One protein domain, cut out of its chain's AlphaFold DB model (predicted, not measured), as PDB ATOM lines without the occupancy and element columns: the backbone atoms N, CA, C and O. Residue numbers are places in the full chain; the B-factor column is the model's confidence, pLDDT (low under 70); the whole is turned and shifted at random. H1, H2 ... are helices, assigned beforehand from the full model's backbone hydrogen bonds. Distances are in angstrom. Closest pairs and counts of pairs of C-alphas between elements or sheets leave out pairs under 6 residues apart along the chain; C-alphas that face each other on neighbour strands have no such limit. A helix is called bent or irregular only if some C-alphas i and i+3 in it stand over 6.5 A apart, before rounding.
ATOM      1  N   LYS A   2     211.007 319.996 168.989       82.69
ATOM      2  CA  LYS A   2     210.866 318.586 168.546       82.69
ATOM      3  C   LYS A   2     210.044 317.685 169.486       82.69
ATOM      4  O   LYS A   2     209.293 316.844 169.011       82.69
ATOM      5  N   THR A   3     210.166 317.855 170.803       90.75
ATOM      6  CA  THR A   3     209.440 317.036 171.792       90.75
ATOM      7  C   THR A   3     207.957 317.385 171.858       90.75
ATOM      8  O   THR A   3     207.128 316.487 171.877       90.75
ATOM      9  N   ALA A   4     207.621 318.678 171.816       92.62
ATOM     10  CA  ALA A   4     206.233 319.141 171.800       92.62
ATOM     11  C   ALA A   4     205.491 318.624 170.558       92.62
ATOM     12  O   ALA A   4     204.418 318.053 170.689       92.62
ATOM     13  N   VAL A   5     206.123 318.704 169.381       93.62
ATOM     14  CA  VAL A   5     205.564 318.163 168.129       93.62
ATOM     15  C   VAL A   5     205.299 316.660 168.237       93.62
ATOM     16  O   VAL A   5     204.246 316.195 167.819       93.62
ATOM     17  N   LYS A   6     206.217 315.893 168.839       93.00
ATOM     18  CA  LYS A   6     206.019 314.452 169.060       93.00
ATOM     19  C   LYS A   6     204.855 314.158 170.007       93.00
ATOM     20  O   LYS A   6     204.102 313.229 169.745       93.00
ATOM     21  N   VAL A   7     204.703 314.936 171.080       95.12
ATOM     22  CA  VAL A   7     203.592 314.776 172.032       95.12
ATOM     23  C   VAL A   7     202.259 315.105 171.367       95.12
ATOM     24  O   VAL A   7     201.321 314.328 171.492       95.12
ATOM     25  N   THR A   8     202.182 316.199 170.607       94.00
ATOM     26  CA  THR A   8     200.976 316.561 169.851       94.00
ATOM     27  C   THR A   8     200.621 315.496 168.817       94.00
ATOM     28  O   THR A   8     199.462 315.110 168.722       94.00
ATOM     29  N   LEU A   9     201.611 314.974 168.087       94.25
ATOM     30  CA  LEU A   9     201.399 313.912 167.103       94.25
ATOM     31  C   LEU A   9     200.883 312.623 167.755       94.25
ATOM     32  O   LEU A   9     199.981 311.980 167.231       94.25
ATOM     33  N   LEU A  10     201.438 312.262 168.912       94.75
ATOM     34  CA  LEU A  10     201.011 311.094 169.673       94.75
ATOM     35  C   LEU A  10     199.589 311.271 170.219       94.75
ATOM     36  O   LEU A  10     198.779 310.360 170.092       94.75
ATOM     37  N   LEU A  11     199.265 312.443 170.770       93.50
ATOM     38  CA  LEU A  11     197.919 312.760 171.250       93.50
ATOM     39  C   LEU A  11     196.894 312.678 170.115       93.50
ATOM     40  O   LEU A  11     195.833 312.090 170.285       93.50
ATOM     41  N   PHE A  12     197.242 313.223 168.951       93.19
ATOM     42  CA  PHE A  12     196.401 313.181 167.761       93.19
ATOM     43  C   PHE A  12     196.151 311.745 167.287       93.19
ATOM     44  O   PHE A  12     195.017 311.372 166.995       93.19
ATOM     45  N   LEU A  13     197.192 310.910 167.277       93.94
ATOM     46  CA  LEU A  13     197.064 309.508 166.891       93.94
ATOM     47  C   LEU A  13     196.188 308.718 167.871       93.94
ATOM     48  O   LEU A  13     195.364 307.914 167.439       93.94
ATOM     49  N   PHE A  14     196.326 308.962 169.177       91.06
ATOM     50  CA  PHE A  14     195.439 308.365 170.176       91.06
ATOM     51  C   PHE A  14     193.999 308.832 170.005       91.06
ATOM     52  O   PHE A  14     193.102 308.003 170.056       91.06
ATOM     53  N   PHE A  15     193.773 310.118 169.749       88.12
ATOM     54  CA  PHE A  15     192.430 310.658 169.559       88.12
ATOM     55  C   PHE A  15     191.706 310.003 168.372       88.12
ATOM     56  O   PHE A  15     190.566 309.576 168.512       88.12
ATOM     57  N   LEU A  16     192.397 309.828 167.240       89.44
ATOM     58  CA  LEU A  16     191.835 309.156 166.063       89.44
ATOM     59  C   LEU A  16     191.570 307.662 166.283       89.44
ATOM     60  O   LEU A  16     190.600 307.123 165.760       89.44
ATOM     61  N   THR A  17     192.444 306.980 167.024       91.38
ATOM     62  CA  THR A  17     192.354 305.524 167.219       91.38
ATOM     63  C   THR A  17     191.487 305.123 168.412       91.38
ATOM     64  O   THR A  17     191.080 303.967 168.499       91.38
ATOM     65  N   MET A  18     191.167 306.056 169.315       88.12
ATOM     66  CA  MET A  18     190.417 305.809 170.548       88.12
ATOM     67  C   MET A  18     189.077 305.079 170.322       88.12
ATOM     68  O   MET A  18     188.907 304.016 170.922       88.12
ATOM     69  N   PRO A  19     188.139 305.562 169.479       84.12
ATOM     70  CA  PRO A  19     186.862 304.871 169.282       84.12
ATOM     71  C   PRO A  19     187.043 303.469 168.684       84.12
ATOM     72  O   PRO A  19     186.338 302.541 169.067       84.12
ATOM     73  N   THR A  20     188.030 303.282 167.804       88.50
ATOM     74  CA  THR A  20     188.337 301.976 167.203       88.50
ATOM     75  C   THR A  20     188.886 300.987 168.227       88.50
ATOM     76  O   THR A  20     188.457 299.841 168.264       88.50
ATOM     77  N   VAL A  21     189.816 301.416 169.085       88.75
ATOM     78  CA  VAL A  21     190.387 300.555 170.134       88.75
ATOM     79  C   VAL A  21     189.317 300.147 171.145       88.75
ATOM     80  O   VAL A  21     189.275 298.990 171.553       88.75
ATOM     81  N   ILE A  22     188.436 301.076 171.523       87.31
ATOM     82  CA  ILE A  22     187.339 300.814 172.463       87.31
ATOM     83  C   ILE A  22     186.327 299.839 171.863       87.31
ATOM     84  O   ILE A  22     185.957 298.876 172.524       87.31
ATOM     85  N   SER A  23     185.967 300.029 170.592       83.12
ATOM     86  CA  SER A  23     185.056 299.135 169.872       83.12
ATOM     87  C   SER A  23     185.601 297.711 169.712       83.12
ATOM     88  O   SER A  23     184.819 296.769 169.659       83.12
ATOM     89  N   ILE A  24     186.927 297.532 169.643       86.88
ATOM     90  CA  ILE A  24     187.553 296.199 169.599       86.88
ATOM     91  C   ILE A  24     187.595 295.554 170.990       86.88
ATOM     92  O   ILE A  24     187.531 294.333 171.103       86.88
ATOM     93  N   LEU A  25     187.764 296.355 172.045       86.69
ATOM     94  CA  LEU A  25     187.873 295.842 173.409       86.69
ATOM     95  C   LEU A  25     186.519 295.376 173.958       86.69
ATOM     96  O   LEU A  25     186.474 294.415 174.724       86.69
ATOM     97  N   GLU A  26     185.438 296.045 173.565       80.88
ATOM     98  CA  GLU A  26     184.080 295.713 173.977       80.88
ATOM     99  C   GLU A  26     183.103 296.046 172.839       80.88
ATOM    100  O   GLU A  26     182.940 297.207 172.465       80.88
ATOM    101  N   GLU A  27     182.478 295.006 172.271       73.19
ATOM    102  CA  GLU A  27     181.637 295.109 171.064       73.19
ATOM    103  C   GLU A  27     180.382 295.975 171.279       73.19
ATOM    104  O   GLU A  27     179.929 296.632 170.345       73.19
ATOM    105  N   ASP A  28     179.877 296.045 172.517       72.62
ATOM    106  CA  ASP A  28     178.711 296.851 172.909       72.62
ATOM    107  C   ASP A  28     179.095 298.196 173.559       72.62
ATOM    108  O   ASP A  28     178.265 298.863 174.188       72.62
ATOM    109  N   SER A  29     180.362 298.610 173.458       76.50
ATOM    110  CA  SER A  29     180.815 299.863 174.062       76.50
ATOM    111  C   SER A  29     180.237 301.073 173.331       76.50
ATOM    112  O   SER A  29     180.392 301.228 172.116       76.50
ATOM    113  N   ASP A  30     179.598 301.968 174.084       76.88
ATOM    114  CA  ASP A  30     179.022 303.193 173.542       76.88
ATOM    115  C   ASP A  30     180.121 304.198 173.149       76.88
ATOM    116  O   ASP A  30     180.608 305.002 173.949       76.88
ATOM    117  N   VAL A  31     180.514 304.149 171.876       80.44
ATOM    118  CA  VAL A  31     181.481 305.069 171.257       80.44
ATOM    119  C   VAL A  31     180.835 306.356 170.734       80.44
ATOM    120  O   VAL A  31     181.547 307.213 170.202       80.44
ATOM    121  N   SER A  32     179.517 306.545 170.904       75.25
ATOM    122  CA  SER A  32     178.797 307.730 170.413       75.25
ATOM    123  C   SER A  32     179.378 309.032 170.964       75.25
ATOM    124  O   SER A  32     179.497 310.011 170.235       75.25
ATOM    125  N   CYS A  33     179.849 309.024 172.213       73.56
ATOM    126  CA  CYS A  33     180.498 310.171 172.845       73.56
ATOM    127  C   CYS A  33     181.778 310.614 172.110       73.56
ATOM    128  O   CYS A  33     182.015 311.810 171.950       73.56
ATOM    129  N   ALA A  34     182.587 309.668 171.621       74.31
ATOM    130  CA  ALA A  34     183.833 309.977 170.917       74.31
ATOM    131  C   ALA A  34     183.584 310.550 169.511       74.31
ATOM    132  O   ALA A  34     184.317 311.435 169.076       74.31
ATOM    133  N   TYR A  35     182.537 310.081 168.822       73.38
ATOM    134  CA  TYR A  35     182.152 310.598 167.506       73.38
ATOM    135  C   TYR A  35     181.388 311.922 167.593       73.38
ATOM    136  O   TYR A  35     181.670 312.825 166.813       73.38
ATOM    137  N   ASN A  36     180.509 312.090 168.585       70.00
ATOM    138  CA  ASN A  36     179.714 313.308 168.765       70.00
ATOM    139  C   ASN A  36     180.591 314.547 169.022       70.00
ATOM    140  O   ASN A  36     180.329 315.610 168.476       70.00
ATOM    141  N   ILE A  37     181.699 314.401 169.764       66.88
ATOM    142  CA  ILE A  37     182.684 315.487 169.957       66.88
ATOM    143  C   ILE A  37     183.318 315.927 168.628       66.88
ATOM    144  O   ILE A  37     183.749 317.071 168.494       66.88
ATOM    145  N   SER A  38     183.407 315.020 167.655       62.62
ATOM    146  CA  SER A  38     184.029 315.284 166.360       62.62
ATOM    147  C   SER A  38     183.035 315.758 165.293       62.62
ATOM    148  O   SER A  38     183.477 316.331 164.301       62.62
ATOM    149  N   GLU A  39     181.734 315.514 165.483       58.75
ATOM    150  CA  GLU A  39     180.645 315.870 164.556       58.75
ATOM    151  C   GLU A  39     179.923 317.178 164.932       58.75
ATOM    152  O   GLU A  39     179.119 317.690 164.155       58.75
ATOM    153  N   GLU A  40     180.211 317.751 166.104       57.62
ATOM    154  CA  GLU A  40     179.596 318.995 166.569       57.62
ATOM    155  C   GLU A  40     180.203 320.233 165.865       57.62
ATOM    156  O   GLU A  40     180.836 321.091 166.483       57.62
ATOM    157  N   GLU A  41     179.963 320.381 164.556       55.41
ATOM    158  CA  GLU A  41     179.972 321.684 163.873       55.41
ATOM    159  C   GLU A  41     178.741 322.497 164.322       55.41
ATOM    160  O   GLU A  41     177.831 322.808 163.555       55.41
ATOM    161  N   ASN A  42     178.673 322.844 165.611       53.56
ATOM    162  CA  ASN A  42     177.630 323.727 166.127       53.56
ATOM    163  C   ASN A  42     177.948 325.195 165.787       53.56
ATOM    164  O   ASN A  42     178.327 325.996 166.646       53.56
ATOM    165  N   GLU A  43     177.698 325.592 164.535       53.09
ATOM    166  CA  GLU A  43     177.584 327.010 164.147       53.09
ATOM    167  C   GLU A  43     176.524 327.758 164.990       53.09
ATOM    168  O   GLU A  43     176.582 328.980 165.154       53.09
ATOM    169  N   SER A  44     175.583 327.026 165.594       51.78
ATOM    170  CA  SER A  44     174.532 327.551 166.471       51.78
ATOM    171  C   SER A  44     175.022 327.928 167.882       51.78
ATOM    172  O   SER A  44     174.514 328.883 168.472       51.78
ATOM    173  N   VAL A  45     176.037 327.242 168.421       51.50
ATOM    174  CA  VAL A  45     176.565 327.496 169.778       51.50
ATOM    175  C   VAL A  45     177.520 328.694 169.785       51.50
ATOM    176  O   VAL A  45     177.529 329.475 170.739       51.50
ATOM    177  N   LEU A  46     178.260 328.929 168.695       50.50
ATOM    178  CA  LEU A  46     179.132 330.105 168.570       50.50
ATOM    179  C   LEU A  46     178.352 331.428 168.479       50.50
ATOM    180  O   LEU A  46     178.811 332.440 169.012       50.50
ATOM    181  N   GLN A  47     177.151 331.439 167.886       47.97
ATOM    182  CA  GLN A  47     176.295 332.635 167.905       47.97
ATOM    183  C   GLN A  47     175.800 332.981 169.316       47.97
ATOM    184  O   GLN A  47     175.710 334.162 169.654       47.97
ATOM    185  N   ALA A  48     175.547 331.980 170.166       49.53
ATOM    186  CA  ALA A  48     175.163 332.209 171.558       49.53
ATOM    187  C   ALA A  48     176.324 332.772 172.400       49.53
ATOM    188  O   ALA A  48     176.108 333.643 173.244       49.53
ATOM    189  N   VAL A  49     177.566 332.344 172.141       50.25
ATOM    190  CA  VAL A  49     178.757 332.790 172.892       50.25
ATOM    191  C   VAL A  49     179.176 334.224 172.549       50.25
ATOM    192  O   VAL A  49     179.642 334.944 173.428       50.25
ATOM    193  N   ASN A  50     178.929 334.701 171.326       48.41
ATOM    194  CA  ASN A  50     179.260 336.079 170.931       48.41
ATOM    195  C   ASN A  50     178.401 337.158 171.623       48.41
ATOM    196  O   ASN A  50     178.700 338.346 171.511       48.41
ATOM    197  N   THR A  51     177.351 336.763 172.352       47.81
ATOM    198  CA  THR A  51     176.541 337.676 173.178       47.81
ATOM    199  C   THR A  51     177.026 337.776 174.627       47.81
ATOM    200  O   THR A  51     176.592 338.667 175.360       47.81
TER     201      THR A  51
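This is residues 2 to 51 of the 93 residues of an uncharacterized protein of Flavobacterium sp. (UniProt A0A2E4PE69). A thin, open L: the long, kinked helix H1 makes one limb, the chain folds back at the corner through residues 26 to 31, and the short helices H2 and H3 follow one another along the other limb. The corner is loosely formed, for H2 meets H1 near its kink over few residues, and both limbs stick out from it, with residues 2 to 14 of H1 free at one end and residues 39 to 51, which include H3, free at the other. The printed part has 50 residues with three named helices, in the order H1, H2, H3, and no named strand; its class is all helix. It is extended, with a radius of gyration of the C-alphas of 15.3 A, and flat, spanning 42 by 39 by 10 A.

H1 holds residues 2 to 25 and is 32.7 A long from first to last C-alpha; it begins at C-alpha 2 at (210.866, 318.586, 168.546) and ends at C-alpha 25 at (187.873, 295.842, 173.409). H1 is irregular, with C-alphas 16 and 19 standing 7.3 A apart, and it has a kink of 47 degrees near residue 19. H2 holds residues 32 to 39 and is 10.2 A long. H3 holds residues 43 to 49, is 10.5 A long, and ends at C-alpha 49 at (178.757, 332.790, 172.892).

H1 and H2 only just touch, with 3 pairs of C-alphas within 8 A, and H1 does so with residues 18 to 19 alone. The closest C-alphas of the two are those of Pro 19 and Ala 34, 6.2 A apart. Their lines stand at a steep tilt of 48 degrees, and they run opposite ways. H3 is apart from H1 and also from H2. Of the O i to N i+4 pairs, 18 of 20 are within hydrogen-bond range in H1, 3 of 4 in H2 and 1 of 3 in H3, where 2 of 4 O i to N i+3 pairs are within range.

The two C-alphas farthest apart are those of Leu 25 and Thr 51, at 43.3 A, while the first and last printed C-alphas, of Lys 2 and Thr 51, are 39.5 A apart. The printed part has no cut. The link from H1 to H2, with 6 residues, is short, and that from H2 to H3, with 3 residues, is tight; no link is long. The mean pLDDT of the printed part is 76.0. Residues 37 to 51 are under 70; the mean is 90 in H1, 69 in H2 and 51 in H3.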